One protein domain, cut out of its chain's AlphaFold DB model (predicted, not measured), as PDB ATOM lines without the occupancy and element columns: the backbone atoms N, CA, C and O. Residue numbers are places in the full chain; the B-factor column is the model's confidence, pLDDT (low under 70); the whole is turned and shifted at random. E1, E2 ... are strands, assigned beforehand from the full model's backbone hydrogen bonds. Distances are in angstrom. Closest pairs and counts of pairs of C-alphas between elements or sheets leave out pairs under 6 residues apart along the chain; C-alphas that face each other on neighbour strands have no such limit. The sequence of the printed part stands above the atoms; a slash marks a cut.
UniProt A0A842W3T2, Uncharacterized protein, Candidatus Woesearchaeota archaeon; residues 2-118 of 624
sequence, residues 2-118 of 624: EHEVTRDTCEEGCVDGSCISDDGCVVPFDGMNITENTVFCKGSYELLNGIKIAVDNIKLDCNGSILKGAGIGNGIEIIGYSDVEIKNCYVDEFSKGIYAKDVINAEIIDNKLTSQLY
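AT A GLANCE: This is residues 2 to 118 of the 624 residues of an uncharacterized protein of Candidatus Woesearchaeota archaeon (UniProt A0A842W3T2). There is little regular structure, but the chain winds in stacked turns, a solenoid with three walls of short parallel strands: E2, E5, E8 and E9; E3, E6 and residues 104 to 109 of E8; E1, E4 and E7. The 117 printed residues, all strand by class, hold no named helix and nine strands, E1 to E9 in order, with 45 residues. The whole is compact, radius of gyration of the C-alphas 13.6 A, spanning 39 by 28 by 21 A.

IN THESE COORDINATES: E8, residues 96 to 109, measures 16.0 A and bends by 148 degrees at residue 104. E5 is residues 74 to 79, E6 82 to 87, 15.5 A, E2 51 to 53, E3 58 to 61, E9 116 to 118, E1 44 to 46, E4 66 to 68, E7 90 to 92. C-alpha 44 is at (66.691, 26.568, 275.130), C-alpha 118 at (52.700, 19.704, 291.510).

HOW THE PARTS SIT: In the branched, twisted sheet, E8 is the parallel neighbour of E5 (N 76 to O 97), E6 (N 86 to O 107) and E9 (N 97 to O 116), each 2.8 A. In the other sheet, E4 is parallel to E1, N 45 to O 66 2.8 A.

THE WHOLE: The printed part has no cut. Residues 2 to 23 are under 70 in pLDDT.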
ATOM      1  N   GLU A   2      72.574  26.992 263.792       29.00
ATOM      2  CA  GLU A   2      72.387  27.182 265.231       29.00
ATOM      3  C   GLU A   2      72.910  28.573 265.610       29.00
ATOM      4  O   GLU A   2      74.091  28.872 265.432       29.00
ATOM      5  N   HIS A   3      72.026  29.467 266.051       30.78
ATOM      6  CA  HIS A   3      72.472  30.615 266.823       30.78
ATOM      7  C   HIS A   3      72.712  30.095 268.235       30.78
ATOM      8  O   HIS A   3      71.789  29.998 269.040       30.78
ATOM      9  N   GLU A   4      73.967  29.758 268.536       28.41
ATOM     10  CA  GLU A   4      74.457  29.943 269.893       28.41
ATOM     11  C   GLU A   4      74.206  31.414 270.242       28.41
ATOM     12  O   GLU A   4      74.965  32.307 269.856       28.41
ATOM     13  N   VAL A   5      73.112  31.680 270.955       32.59
ATOM     14  CA  VAL A   5      72.936  32.948 271.658       32.59
ATOM     15  C   VAL A   5      73.911  32.903 272.829       32.59
ATOM     16  O   VAL A   5      73.575  32.579 273.965       32.59
ATOM     17  N   THR A   6      75.184  33.137 272.513       30.67
ATOM     18  CA  THR A   6      76.204  33.386 273.517       30.67
ATOM     19  C   THR A   6      75.857  34.679 274.242       30.67
ATOM     20  O   THR A   6      75.225  35.588 273.708       30.67
ATOM     21  N   ARG A   7      76.290  34.750 275.498       35.22
ATOM     22  CA  ARG A   7      76.023  35.798 276.492       35.22
ATOM     23  C   ARG A   7      76.396  37.239 276.069       35.22
ATOM     24  O   ARG A   7      76.203  38.147 276.871       35.22
ATOM     25  N   ASP A   8      76.904  37.439 274.852       33.62
ATOM     26  CA  ASP A   8      77.514  38.677 274.355       33.62
ATOM     27  C   ASP A   8      76.626  39.508 273.404       33.62
ATOM     28  O   ASP A   8      77.020  40.611 273.034       33.62
ATOM     29  N   THR A   9      75.414  39.074 273.033       36.75
ATOM     30  CA  THR A   9      74.508  39.905 272.200       36.75
ATOM     31  C   THR A   9      73.541  40.800 272.988       36.75
ATOM     32  O   THR A   9      72.739  41.507 272.384       36.75
ATOM     33  N   CYS A  10      73.642  40.860 274.321       39.44
ATOM     34  CA  CYS A  10      72.762  41.676 275.174       39.44
ATOM     35  C   CYS A  10      73.398  42.982 275.703       39.44
ATOM     36  O   CYS A  10      72.975  43.477 276.749       39.44
ATOM     37  N   GLU A  11      74.406  43.563 275.037       35.59
ATOM     38  CA  GLU A  11      75.041  44.816 275.507       35.59
ATOM     39  C   GLU A  11      74.439  46.128 274.966       35.59
ATOM     40  O   GLU A  11      74.814  47.200 275.440       35.59
ATOM     41  N   GLU A  12      73.436  46.102 274.086       35.94
ATOM     42  CA  GLU A  12      72.781  47.337 273.625       35.94
ATOM     43  C   GLU A  12      71.252  47.270 273.755       35.94
ATOM     44  O   GLU A  12      70.541  47.138 272.768       35.94
ATOM     45  N   GLY A  13      70.716  47.403 274.979       36.06
ATOM     46  CA  GLY A  13      69.289  47.744 275.117       36.06
ATOM     47  C   GLY A  13      68.559  47.442 276.425       36.06
ATOM     48  O   GLY A  13      67.420  47.881 276.563       36.06
ATOM     49  N   CYS A  14      69.143  46.738 277.398       39.19
ATOM     50  CA  CYS A  14      68.369  46.343 278.580       39.19
ATOM     51  C   CYS A  14      68.145  47.540 279.535       39.19
ATOM     52  O   CYS A  14      69.080  48.076 280.136       39.19
ATOM     53  N   VAL A  15      66.883  47.953 279.693       38.50
ATOM     54  CA  VAL A  15      66.425  48.871 280.746       38.50
ATOM     55  C   VAL A  15      65.546  48.057 281.695       38.50
ATOM     56  O   VAL A  15      64.562  47.469 281.274       38.50
ATOM     57  N   ASP A  16      65.921  48.018 282.973       40.75
ATOM     58  CA  ASP A  16      65.168  47.370 284.066       40.75
ATOM     59  C   ASP A  16      65.060  45.827 284.031       40.75
ATOM     60  O   ASP A  16      64.134  45.239 284.578       40.75
ATOM     61  N   GLY A  17      66.057  45.144 283.455       47.72
ATOM     62  CA  GLY A  17      66.237  43.695 283.644       47.72
ATOM     63  C   GLY A  17      65.356  42.787 282.780       47.72
ATOM     64  O   GLY A  17      65.390  41.578 282.977       47.72
ATOM     65  N   SER A  18      64.626  43.336 281.809       48.09
ATOM     66  CA  SER A  18      63.977  42.572 280.741       48.09
ATOM     67  C   SER A  18      64.598  42.976 279.406       48.09
ATOM     68  O   SER A  18      64.599  44.156 279.048       48.09
ATOM     69  N   CYS A  19      65.193  42.020 278.697       57.19
ATOM     70  CA  CYS A  19      65.683  42.236 277.341       57.19
ATOM     71  C   CYS A  19      64.583  41.712 276.402       57.19
ATOM     72  O   CYS A  19      64.388  40.504 276.263       57.19
ATOM     73  N   ILE A  20      63.798  42.645 275.864       64.25
ATOM     74  CA  ILE A  20      62.721  42.380 274.905       64.25
ATOM     75  C   ILE A  20      63.374  42.264 273.525       64.25
ATOM     76  O   ILE A  20      64.132  43.161 273.148       64.25
ATOM     77  N   SER A  21      63.133  41.169 272.801       65.69
ATOM     78  CA  SER A  21      63.636  41.015 271.430       65.69
ATOM     79  C   SER A  21      62.900  41.950 270.464       65.69
ATOM     80  O   SER A  21      61.811  42.443 270.768       65.69
ATOM     81  N   ASP A  22      63.453  42.158 269.266       54.72
ATOM     82  CA  ASP A  22      62.781  42.928 268.206       54.72
ATOM     83  C   ASP A  22      61.408  42.333 267.813       54.72
ATOM     84  O   ASP A  22      60.536  43.057 267.329       54.72
ATOM     85  N   ASP A  23      61.186  41.047 268.111       62.16
ATOM     86  CA  ASP A  23      59.939  40.310 267.871       62.16
ATOM     87  C   ASP A  23      58.926  40.415 269.034       62.16
ATOM     88  O   ASP A  23      57.838  39.844 268.978       62.16
ATOM     89  N   GLY A  24      59.247  41.160 270.099       79.56
ATOM     90  CA  GLY A  24      58.330  41.444 271.209       79.56
ATOM     91  C   GLY A  24      58.199  40.333 272.258       79.56
ATOM     92  O   GLY A  24      57.353  40.444 273.147       79.56
ATOM     93  N   CYS A  25      59.031  39.292 272.188       88.00
ATOM     94  CA  CYS A  25      59.132  38.257 273.217       88.00
ATOM     95  C   CYS A  25      60.195  38.606 274.272       88.00
ATOM     96  O   CYS A  25      61.076  39.444 274.059       88.00
ATOM     97  N   VAL A  26      60.113  37.958 275.433       90.19
ATOM     98  CA  VAL A  26      61.023  38.157 276.564       90.19
ATOM     99  C   VAL A  26      61.997  36.987 276.651       90.19
ATOM    100  O   VAL A  26      61.582  35.834 276.722       90.19
ATOM    101  N   VAL A  27      63.301  37.264 276.677       89.75
ATOM    102  CA  VAL A  27      64.312  36.215 276.877       89.75
ATOM    103  C   VAL A  27      64.318  35.795 278.355       89.75
ATOM    104  O   VAL A  27      64.630  36.633 279.209       89.75
ATOM    105  N   PRO A  28      63.986  34.534 278.698       92.44
ATOM    106  CA  PRO A  28      64.007  34.086 280.083       92.44
ATOM    107  C   PRO A  28      65.446  34.010 280.609       92.44
ATOM    108  O   PRO A  28      66.383  33.658 279.891       92.44
ATOM    109  N   PHE A  29      65.625  34.328 281.889       87.94
ATOM    110  CA  PHE A  29      66.922  34.265 282.564       87.94
ATOM    111  C   PHE A  29      66.807  33.629 283.949       87.94
ATOM    112  O   PHE A  29      65.732  33.550 284.545       87.94
ATOM    113  N   ASP A  30      67.935  33.142 284.458       93.06
ATOM    114  CA  ASP A  30      67.973  32.355 285.685       93.06
ATOM    115  C   ASP A  30      67.466  33.142 286.908       93.06
ATOM    116  O   ASP A  30      67.959  34.230 287.215       93.06
ATOM    117  N   GLY A  31      66.479  32.590 287.620       91.38
ATOM    118  CA  GLY A  31      65.863  33.224 288.786       91.38
ATOM    119  C   GLY A  31      64.912  34.381 288.463       91.38
ATOM    120  O   GLY A  31      64.628  35.192 289.352       91.38
ATOM    121  N   MET A  32      64.437  34.486 287.217       94.69
ATOM    122  CA  MET A  32      63.513  35.529 286.772       94.69
ATOM    123  C   MET A  32      62.220  35.557 287.602       94.69
ATOM    124  O   MET A  32      61.641  34.518 287.920       94.69
ATOM    125  N   ASN A  33      61.749  36.768 287.922       96.06
ATOM    126  CA  ASN A  33      60.432  36.992 288.515       96.06
ATOM    127  C   ASN A  33      59.484  37.541 287.447       96.06
ATOM    128  O   ASN A  33      59.738  38.607 286.890       96.06
ATOM    129  N   ILE A  34      58.375  36.851 287.212       96.69
ATOM    130  CA  ILE A  34      57.317  37.284 286.305       96.69
ATOM    131  C   ILE A  34      56.329  38.145 287.086       96.69
ATOM    132  O   ILE A  34      55.668  37.678 288.019       96.69
ATOM    133  N   THR A  35      56.262  39.422 286.715       96.06
ATOM    134  CA  THR A  35      55.401  40.438 287.345       96.06
ATOM    135  C   THR A  35      54.385  41.053 286.386       96.06
ATOM    136  O   THR A  35      53.599  41.905 286.788       96.06
ATOM    137  N   GLU A  36      54.409  40.651 285.120       93.88
ATOM    138  CA  GLU A  36      53.456  41.048 284.086       93.88
ATOM    139  C   GLU A  36      53.273  39.904 283.085       93.88
ATOM    140  O   GLU A  36      54.065  38.957 283.067       93.88
ATOM    141  N   ASN A  37      52.211  39.965 282.279       95.12
ATOM    142  CA  ASN A  37      51.977  38.965 281.240       95.12
ATOM    143  C   ASN A  37      53.202  38.869 280.336       95.12
ATOM    144  O   ASN A  37      53.669  39.880 279.818       95.12
ATOM    145  N   THR A  38      53.708  37.657 280.161       94.38
ATOM    146  CA  THR A  38      54.995  37.427 279.518       94.38
ATOM    147  C   THR A  38      54.858  36.333 278.477       94.38
ATOM    148  O   THR A  38      54.298  35.273 278.756       94.38
ATOM    149  N   VAL A  39      55.391  36.603 277.289       94.31
ATOM    150  CA  VAL A  39      55.596  35.611 276.234       94.31
ATOM    151  C   VAL A  39      57.096  35.407 276.106       94.31
ATOM    152  O   VAL A  39      57.814  36.378 275.854       94.31
ATOM    153  N   PHE A  40      57.586  34.186 276.308       94.12
ATOM    154  CA  PHE A  40      59.010  33.917 276.149       94.12
ATOM    155  C   PHE A  40      59.426  33.821 274.690       94.12
ATOM    156  O   PHE A  40      58.653  33.464 273.799       94.12
ATOM    157  N   CYS A  41      60.684  34.172 274.451       87.69
ATOM    158  CA  CYS A  41      61.327  33.850 273.193       87.69
ATOM    159  C   CYS A  41      61.551  32.345 273.097       87.69
ATOM    160  O   CYS A  41      61.824  31.676 274.093       87.69
ATOM    161  N   LYS A  42      61.432  31.823 271.880       86.38
ATOM    162  CA  LYS A  42      61.744  30.431 271.573       86.38
ATOM    163  C   LYS A  42      63.234  30.182 271.703       86.38
ATOM    164  O   LYS A  42      64.056  31.044 271.397       86.38
ATOM    165  N   GLY A  43      63.574  28.987 272.165       82.38
ATOM    166  CA  GLY A  43      64.951  28.592 272.416       82.38
ATOM    167  C   GLY A  43      65.080  27.696 273.637       82.38
ATOM    168  O   GLY A  43      64.091  27.328 274.269       82.38
ATOM    169  N   SER A  44      66.326  27.353 273.954       90.06
ATOM    170  CA  SER A  44      66.691  26.568 275.130       90.06
ATOM    171  C   SER A  44      67.513  27.416 276.087       90.06
ATOM    172  O   SER A  44      68.519  28.005 275.692       90.06
ATOM    173  N   TYR A  45      67.101  27.449 277.351       90.19
ATOM    174  CA  TYR A  45      67.640  28.344 278.366       90.19
ATOM    175  C   TYR A  45      68.034  27.565 279.618       90.19
ATOM    176  O   TYR A  45      67.214  26.864 280.210       90.19
ATOM    177  N   GLU A  46      69.289  27.708 280.048       92.38
ATOM    178  CA  GLU A  46      69.776  27.120 281.300       92.38
ATOM    179  C   GLU A  46      69.374  27.994 282.497       92.38
ATOM    180  O   GLU A  46      69.921  29.077 282.714       92.38
ATOM    181  N   LEU A  47      68.413  27.511 283.287       93.31
ATOM    182  CA  LEU A  47      67.765  28.225 284.390       93.31
ATOM    183  C   LEU A  47      67.887  27.421 285.691       93.31
ATOM    184  O   LEU A  47      66.917  26.870 286.206       93.31
ATOM    185  N   LEU A  48      69.099  27.333 286.236       89.38
ATOM    186  CA  LEU A  48      69.427  26.506 287.409       89.38
ATOM    187  C   LEU A  48      68.549  26.769 288.654       89.38
ATOM    188  O   LEU A  48      68.355  25.873 289.476       89.38
ATOM    189  N   ASN A  49      68.041  27.989 288.813       91.50
ATOM    190  CA  ASN A  49      67.164  28.452 289.889       91.50
ATOM    191  C   ASN A  49      65.695  28.602 289.452       91.50
ATOM    192  O   ASN A  49      64.872  29.041 290.264       91.50
ATOM    193  N   GLY A  50      65.374  28.244 288.208       96.12
ATOM    194  CA  GLY A  50      64.037  28.328 287.634       96.12
ATOM    195  C   GLY A  50      63.503  29.756 287.518       96.12
ATOM    196  O   GLY A  50      64.250  30.737 287.524       96.12
ATOM    197  N   ILE A  51      62.181  29.860 287.422       97.62
ATOM    198  CA  ILE A  51      61.412  31.097 287.263       97.62
ATOM    199  C   ILE A  51      60.325  31.149 288.336       97.62
ATOM    200  O   ILE A  51      59.792  30.121 288.758       97.62
ATOM    201  N   LYS A  52      59.977  32.356 288.784       98.38
ATOM    202  CA  LYS A  52      58.951  32.588 289.804       98.38
ATOM    203  C   LYS A  52      57.856  33.496 289.281       98.38
ATOM    204  O   LYS A  52      58.138  34.600 288.827       98.38
ATOM    205  N   ILE A  53      56.604  33.083 289.425       98.06
ATOM    206  CA  ILE A  53      55.469  33.997 289.296       98.06
ATOM    207  C   ILE A  53      55.354  34.784 290.603       98.06
ATOM    208  O   ILE A  53      55.315  34.188 291.681       98.06
ATOM    209  N   ALA A  54      55.355  36.116 290.512       96.25
ATOM    210  CA  ALA A  54      55.510  37.003 291.668       96.25
ATOM    211  C   ALA A  54      54.310  37.933 291.928       96.25
ATOM    212  O   ALA A  54      54.348  38.715 292.885       96.25
ATOM    213  N   VAL A  55      53.257  37.864 291.106       97.88
ATOM    214  CA  VAL A  55      52.002  38.618 291.274       97.88
ATOM    215  C   VAL A  55      50.797  37.809 290.768       97.88
ATOM    216  O   VAL A  55      50.965  36.844 290.027       97.88
ATOM    217  N   ASP A  56      49.592  38.217 291.175       98.25
ATOM    218  CA  ASP A  56      48.318  37.675 290.677       98.25
ATOM    219  C   ASP A  56      48.004  38.171 289.252       98.25
ATOM    220  O   ASP A  56      48.515  39.213 288.838       98.25
ATOM    221  N   ASN A  57      47.049  37.528 288.570       97.31
ATOM    222  CA  ASN A  57      46.524  37.945 287.256       97.31
ATOM    223  C   ASN A  57      47.593  37.947 286.153       97.31
ATOM    224  O   ASN A  57      47.756  38.936 285.430       97.31
ATOM    225  N   ILE A  58      48.323  36.839 286.043       97.00
ATOM    226  CA  ILE A  58      49.458  36.693 285.131       97.00
ATOM    227  C   ILE A  58      49.229  35.564 284.150       97.00
ATOM    228  O   ILE A  58      48.811  34.473 284.520       97.00
ATOM    229  N   LYS A  59      49.603  35.820 282.901       97.12
ATOM    230  CA  LYS A  59      49.774  34.800 281.876       97.12
ATOM    231  C   LYS A  59      51.246  34.667 281.538       97.12
ATOM    232  O   LYS A  59      51.876  35.650 281.146       97.12
ATOM    233  N   LEU A  60      51.769  33.461 281.687       98.06
ATOM    234  CA  LEU A  60      53.058  33.059 281.162       98.06
ATOM    235  C   LEU A  60      52.827  32.107 279.991       98.06
ATOM    236  O   LEU A  60      52.404  30.968 280.180       98.06
ATOM    237  N   ASP A  61      53.128  32.585 278.792       97.69
ATOM    238  CA  ASP A  61      53.218  31.752 277.600       97.69
ATOM    239  C   ASP A  61      54.695  31.501 277.313       97.69
ATOM    240  O   ASP A  61      55.436  32.412 276.940       97.69
ATOM    241  N   CYS A  62      55.153  30.273 277.523       96.75
ATOM    242  CA  CYS A  62      56.533  29.929 277.217       96.75
ATOM    243  C   CYS A  62      56.791  29.845 275.714       96.75
ATOM    244  O   CYS A  62      57.960  29.777 275.336       96.75
ATOM    245  N   ASN A  63      55.749  29.856 274.873       92.50
ATOM    246  CA  ASN A  63      55.879  29.861 273.423       92.50
ATOM    247  C   ASN A  63      56.786  28.710 272.936       92.50
ATOM    248  O   ASN A  63      57.655  28.919 272.107       92.50
ATOM    249  N   GLY A  64      56.693  27.520 273.533       87.94
ATOM    250  CA  GLY A  64      57.534  26.363 273.198       87.94
ATOM    251  C   GLY A  64      58.975  26.399 273.733       87.94
ATOM    252  O   GLY A  64      59.748  25.490 273.437       87.94
ATOM    253  N   SER A  65      59.363  27.411 274.518       91.19
ATOM    254  CA  SER A  65      60.716  27.497 275.088       91.19
ATOM    255  C   SER A  65      61.049  26.336 276.030       91.19
ATOM    256  O   SER A  65      60.209  25.858 276.800       91.19
ATOM    257  N   ILE A  66      62.314  25.911 275.971       94.00
ATOM    258  CA  ILE A  66      62.896  24.870 276.816       94.00
ATOM    259  C   ILE A  66      63.585  25.534 278.005       94.00
ATOM    260  O   ILE A  66      64.592  26.228 277.863       94.00
ATOM    261  N   LEU A  67      63.042  25.299 279.193       97.25
ATOM    262  CA  LEU A  67      63.587  25.741 280.468       97.25
ATOM    263  C   LEU A  67      64.343  24.564 281.082       97.25
ATOM    264  O   LEU A  67      63.722  23.594 281.521       97.25
ATOM    265  N   LYS A  68      65.676  24.635 281.095       94.00
ATOM    266  CA  LYS A  68      66.545  23.527 281.495       94.00
ATOM    267  C   LYS A  68      67.187  23.762 282.862       94.00
ATOM    268  O   LYS A  68      67.877  24.761 283.064       94.00
ATOM    269  N   GLY A  69      66.959  22.842 283.793       94.12
ATOM    270  CA  GLY A  69      67.533  22.860 285.138       94.12
ATOM    271  C   GLY A  69      68.807  22.018 285.278       94.12
ATOM    272  O   GLY A  69      69.565  21.835 284.334       94.12
ATOM    273  N   ALA A  70      69.059  21.527 286.498       90.25
ATOM    274  CA  ALA A  70      70.192  20.647 286.841       90.25
ATOM    275  C   ALA A  70      69.772  19.415 287.676       90.25
ATOM    276  O   ALA A  70      70.532  18.895 288.495       90.25
ATOM    277  N   GLY A  71      68.515  18.999 287.546       90.38
ATOM    278  CA  GLY A  71      67.863  17.923 288.298       90.38
ATOM    279  C   GLY A  71      67.428  18.301 289.721       90.38
ATOM    280  O   GLY A  71      67.033  17.435 290.501       90.38
ATOM    281  N   ILE A  72      67.508  19.581 290.099       91.06
ATOM    282  CA  ILE A  72      67.194  20.081 291.446       91.06
ATOM    283  C   ILE A  72      66.253  21.285 291.385       91.06
ATOM    284  O   ILE A  72      66.184  21.974 290.378       91.06
ATOM    285  N   GLY A  73      65.538  21.560 292.479       95.00
ATOM    286  CA  GLY A  73      64.691  22.754 292.580       95.00
ATOM    287  C   GLY A  73      63.395  22.673 291.767       95.00
ATOM    288  O   GLY A  73      62.955  21.581 291.391       95.00
ATOM    289  N   ASN A  74      62.768  23.833 291.578       98.06
ATOM    290  CA  ASN A  74      61.511  23.997 290.853       98.06
ATOM    291  C   ASN A  74      61.794  24.754 289.544       98.06
ATOM    292  O   ASN A  74      62.495  25.761 289.600       98.06
ATOM    293  N   GLY A  75      61.250  24.296 288.415       98.06
ATOM    294  CA  GLY A  75      61.419  24.964 287.119       98.06
ATOM    295  C   GLY A  75      60.599  26.243 287.018       98.06
ATOM    296  O   GLY A  75      61.153  27.324 286.848       98.06
ATOM    297  N   ILE A  76      59.286  26.139 287.214       98.69
ATOM    298  CA  ILE A  76      58.376  27.276 287.359       98.69
ATOM    299  C   ILE A  76      57.684  27.176 288.719       98.69
ATOM    300  O   ILE A  76      57.039  26.174 289.037       98.69
ATOM    301  N   GLU A  77      57.828  28.209 289.542       98.69
ATOM    302  CA  GLU A  77      57.287  28.273 290.898       98.69
ATOM    303  C   GLU A  77      56.184  29.332 291.013       98.69
ATOM    304  O   GLU A  77      56.389  30.506 290.702       98.69
ATOM    305  N   ILE A  78      55.026  28.919 291.534       98.19
ATOM    306  CA  ILE A  78      53.930  29.805 291.939       98.19
ATOM    307  C   ILE A  78      53.599  29.494 293.396       98.19
ATOM    308  O   ILE A  78      53.217  28.366 293.719       98.19
ATOM    309  N   ILE A  79      53.727  30.472 294.297       98.31
ATOM    310  CA  ILE A  79      53.392  30.285 295.715       98.31
ATOM    311  C   ILE A  79      52.496  31.419 296.206       98.31
ATOM    312  O   ILE A  79      52.968  32.534 296.400       98.31
ATOM    313  N   GLY A  80      51.233  31.103 296.497       97.75
ATOM    314  CA  GLY A  80      50.302  32.045 297.124       97.75
ATOM    315  C   GLY A  80      49.705  33.100 296.189       97.75
ATOM    316  O   GLY A  80      49.192  34.096 296.696       97.75
ATOM    317  N   TYR A  81      49.783  32.893 294.872       97.94
ATOM    318  CA  TYR A  81      49.221  33.790 293.857       97.94
ATOM    319  C   TYR A  81      48.000  33.170 293.174       97.94
ATOM    320  O   TYR A  81      47.862  31.943 293.123       97.94
ATOM    321  N   SER A  82      47.114  34.027 292.679       97.19
ATOM    322  CA  SER A  82      45.832  33.666 292.072       97.19
ATOM    323  C   SER A  82      45.718  34.162 290.634       97.19
ATOM    324  O   SER A  82      46.413  35.104 290.247       97.19
ATOM    325  N   ASP A  83      44.816  33.558 289.862       97.88
ATOM    326  CA  ASP A  83      44.535  33.946 288.474       97.88
ATOM    327  C   ASP A  83      45.805  33.872 287.603       97.88
ATOM    328  O   ASP A  83      46.228  34.858 286.994       97.88
ATOM    329  N   VAL A  84      46.465  32.708 287.611       98.56
ATOM    330  CA  VAL A  84      47.740  32.480 286.909       98.56
ATOM    331  C   VAL A  84      47.570  31.423 285.822       98.56
ATOM    332  O   VAL A  84      47.224  30.289 286.131       98.56
ATOM    333  N   GLU A  85      47.882  31.774 284.577       98.56
ATOM    334  CA  GLU A  85      47.950  30.857 283.430       98.56
ATOM    335  C   GLU A  85      49.424  30.565 283.103       98.56
ATOM    336  O   GLU A  85      50.206  31.498 282.915       98.56
ATOM    337  N   ILE A  86      49.811  29.289 283.034       98.75
ATOM    338  CA  ILE A  86      51.105  28.824 282.509       98.75
ATOM    339  C   ILE A  86      50.831  27.869 281.355       98.75
ATOM    340  O   ILE A  86      50.180  26.837 281.554       98.75
ATOM    341  N   LYS A  87      51.380  28.173 280.179       97.69
ATOM    342  CA  LYS A  87      51.218  27.309 279.013       97.69
ATOM    343  C   LYS A  87      52.420  27.225 278.092       97.69
ATOM    344  O   LYS A  87      53.290  28.099 278.102       97.69
ATOM    345  N   ASN A  88      52.396  26.191 277.252       95.69
ATOM    346  CA  ASN A  88      53.336  25.963 276.159       95.69
ATOM    347  C   ASN A  88      54.802  25.893 276.618       95.69
ATOM    348  O   ASN A  88      55.702  26.290 275.879       95.69
ATOM    349  N   CYS A  89      55.066  25.453 277.851       97.25
ATOM    350  CA  CYS A  89      56.421  25.347 278.391       97.25
ATOM    351  C   CYS A  89      56.976  23.937 278.208       97.25
ATOM    352  O   CYS A  89      56.302  22.970 278.563       97.25
ATOM    353  N   TYR A  90      58.230  23.818 277.764       97.31
ATOM    354  CA  TYR A  90      59.019  22.604 277.965       97.31
ATOM    355  C   TYR A  90      59.884  22.808 279.208       97.31
ATOM    356  O   TYR A  90      60.781  23.648 279.216       97.31
ATOM    357  N   VAL A  91      59.646  22.038 280.269       97.69
ATOM    358  CA  VAL A  91      60.408  22.135 281.521       97.69
ATOM    359  C   VAL A  91      61.192  20.851 281.769       97.69
ATOM    360  O   VAL A  91      60.611  19.797 282.038       97.69
ATOM    361  N   ASP A  92      62.518  20.963 281.702       93.38
ATOM    362  CA  ASP A  92      63.441  19.830 281.733       93.38
ATOM    363  C   ASP A  92      64.411  19.876 282.916       93.38
ATOM    364  O   ASP A  92      64.823  20.946 283.359       93.38
ATOM    365  N   GLU A  93      64.836  18.704 283.386       92.62
ATOM    366  CA  GLU A  93      65.862  18.549 284.421       92.62
ATOM    367  C   GLU A  93      65.572  19.366 285.706       92.62
ATOM    368  O   GLU A  93      66.441  20.065 286.227       92.62
ATOM    369  N   PHE A  94      64.374  19.261 286.290       94.75
ATOM    370  CA  PHE A  94      64.074  19.813 287.622       94.75
ATOM    371  C   PHE A  94      63.572  18.728 288.580       94.75
ATOM    372  O   PHE A  94      63.124  17.661 288.181       94.75
ATOM    373  N   SER A  95      63.594  18.992 289.892       93.56
ATOM    374  CA  SER A  95      62.935  18.066 290.833       93.56
ATOM    375  C   SER A  95      61.406  18.160 290.742       93.56
ATOM    376  O   SER A  95      60.697  17.172 290.929       93.56
ATOM    377  N   LYS A  96      60.901  19.364 290.447       96.69
ATOM    378  CA  LYS A  96      59.522  19.635 290.040       96.69
ATOM    379  C   LYS A  96      59.580  20.595 288.870       96.69
ATOM    380  O   LYS A  96      60.163  21.666 289.010       96.69
ATOM    381  N   GLY A  97      59.000  20.223 287.739       97.75
ATOM    382  CA  GLY A  97      58.984  21.102 286.579       97.75
ATOM    383  C   GLY A  97      58.107  22.317 286.868       97.75
ATOM    384  O   GLY A  97      58.600  23.438 286.893       97.75
ATOM    385  N   ILE A  98      56.846  22.089 287.238       98.69
ATOM    386  CA  ILE A  98      55.935  23.148 287.684       98.69
ATOM    387  C   ILE A  98      55.514  22.877 289.128       98.69
ATOM    388  O   ILE A  98      55.014  21.801 289.464       98.69
ATOM    389  N   TYR A  99      55.730  23.860 289.999       98.75
ATOM    390  CA  TYR A  99      55.374  23.817 291.412       98.75
ATOM    391  C   TYR A  99      54.417  24.959 291.754       98.75
ATOM    392  O   TYR A  99      54.837  26.063 292.100       98.75
ATOM    393  N   ALA A 100      53.122  24.664 291.688       98.62
ATOM    394  CA  ALA A 100      52.041  25.565 292.060       98.62
ATOM    395  C   ALA A 100      51.519  25.208 293.456       98.62
ATOM    396  O   ALA A 100      50.978  24.125 293.685       98.62
ATOM    397  N   LYS A 101      51.687  26.103 294.427       98.62
ATOM    398  CA  LYS A 101      51.287  25.866 295.814       98.62
ATOM    399  C   LYS A 101      50.492  27.027 296.388       98.62
ATOM    400  O   LYS A 101      50.902  28.176 296.310       98.62
ATOM    401  N   ASP A 102      49.421  26.675 297.094       98.31
ATOM    402  CA  ASP A 102      48.503  27.622 297.724       98.31
ATOM    403  C   ASP A 102      47.939  28.616 296.685       98.31
ATOM    404  O   ASP A 102      47.832  29.806 296.956       98.31
ATOM    405  N   VAL A 103      47.620  28.105 295.486       98.50
ATOM    406  CA  VAL A 103      47.091  28.878 294.348       98.50
ATOM    407  C   VAL A 103      45.563  28.844 294.295       98.50
ATOM    408  O   VAL A 103      44.939  27.909 294.800       98.50
ATOM    409  N   ILE A 104      44.959  29.853 293.673       98.69
ATOM    410  CA  ILE A 104      43.519  29.908 293.390       98.69
ATOM    411  C   ILE A 104      43.354  30.262 291.917       98.69
ATOM    412  O   ILE A 104      44.019  31.181 291.447       98.69
ATOM    413  N   ASN A 105      42.479  29.562 291.197       98.25
ATOM    414  CA  ASN A 105      42.249  29.817 289.776       98.25
ATOM    415  C   ASN A 105      43.547  29.789 288.946       98.25
ATOM    416  O   ASN A 105      43.863  30.726 288.216       98.25
ATOM    417  N   ALA A 106      44.356  28.742 289.143       98.56
ATOM    418  CA  ALA A 106      45.539  28.500 288.326       98.56
ATOM    419  C   ALA A 106      45.186  27.602 287.138       98.56
ATOM    420  O   ALA A 106      44.525  26.581 287.313       98.56
ATOM    421  N   GLU A 107      45.679  27.952 285.958       98.62
ATOM    422  CA  GLU A 107      45.524  27.202 284.717       98.62
ATOM    423  C   GLU A 107      46.913  26.754 284.246       98.62
ATOM    424  O   GLU A 107      47.763  27.578 283.919       98.62
ATOM    425  N   ILE A 108      47.178  25.447 284.259       98.81
ATOM    426  CA  ILE A 108      48.440  24.857 283.790       98.81
ATOM    427  C   ILE A 108      48.108  24.004 282.568       98.81
ATOM    428  O   ILE A 108      47.541  22.918 282.716       98.81
ATOM    429  N   ILE A 109      48.394  24.524 281.373       96.69
ATOM    430  CA  ILE A 109      47.822  24.025 280.115       96.69
ATOM    431  C   ILE A 109      48.911  23.707 279.085       96.69
ATOM    432  O   ILE A 109      49.812  24.515 278.890       96.69
ATOM    433  N   ASP A 110      48.820  22.560 278.410       94.69
ATOM    434  CA  ASP A 110      49.656  22.205 277.246       94.69
ATOM    435  C   ASP A 110      51.178  22.350 277.494       94.69
ATOM    436  O   ASP A 110      51.942  22.819 276.647       94.69
ATOM    437  N   ASN A 111      51.646  21.963 278.685       97.75
ATOM    438  CA  ASN A 111      53.073  21.956 279.020       97.75
ATOM    439  C   ASN A 111      53.675  20.556 278.871       97.75
ATOM    440  O   ASN A 111      53.011  19.552 279.127       97.75
ATOM    441  N   LYS A 112      54.966  20.501 278.537       97.31
ATOM    442  CA  LYS A 112      55.771  19.277 278.476       97.31
ATOM    443  C   LYS A 112      56.778  19.258 279.615       97.31
ATOM    444  O   LYS A 112      57.540  20.209 279.784       97.31
ATOM    445  N   LEU A 113      56.786  18.197 280.414       97.38
ATOM    446  CA  LEU A 113      57.639  18.089 281.592       97.38
ATOM    447  C   LEU A 113      58.313  16.719 281.653       97.38
ATOM    448  O   LEU A 113      57.639  15.699 281.613       97.38
ATOM    449  N   THR A 114      59.623  16.690 281.893       94.69
ATOM    450  CA  THR A 114      60.356  15.461 282.288       94.69
ATOM    451  C   THR A 114      60.415  15.296 283.815       94.69
ATOM    452  O   THR A 114      61.222  14.561 284.383       94.69
ATOM    453  N   SER A 115      59.625  16.104 284.520       93.56
ATOM    454  CA  SER A 115      59.733  16.388 285.948       93.56
ATOM    455  C   SER A 115      58.340  16.570 286.551       93.56
ATOM    456  O   SER A 115      57.371  16.834 285.844       93.56
ATOM    457  N   GLN A 116      58.221  16.476 287.878       95.44
ATOM    458  CA  GLN A 116      56.913  16.467 288.539       95.44
ATOM    459  C   GLN A 116      56.113  17.752 288.258       95.44
ATOM    460  O   GLN A 116      56.624  18.851 288.491       95.44
ATOM    461  N   LEU A 117      54.833  17.609 287.902       98.50
ATOM    462  CA  LEU A 117      53.838  18.679 288.003       98.50
ATOM    463  C   LEU A 117      53.174  18.581 289.377       98.50
ATOM    464  O   LEU A 117      52.580  17.563 289.735       98.50
ATOM    465  N   TYR A 118      53.309  19.623 290.189       98.62
ATOM    466  CA  TYR A 118      52.700  19.704 291.510       98.62
ATOM    467  C   TYR A 118      51.733  20.878 291.560       98.62
ATOM    468  O   TYR A 118      52.152  22.024 291.395       98.62
TER     469      TYR A 118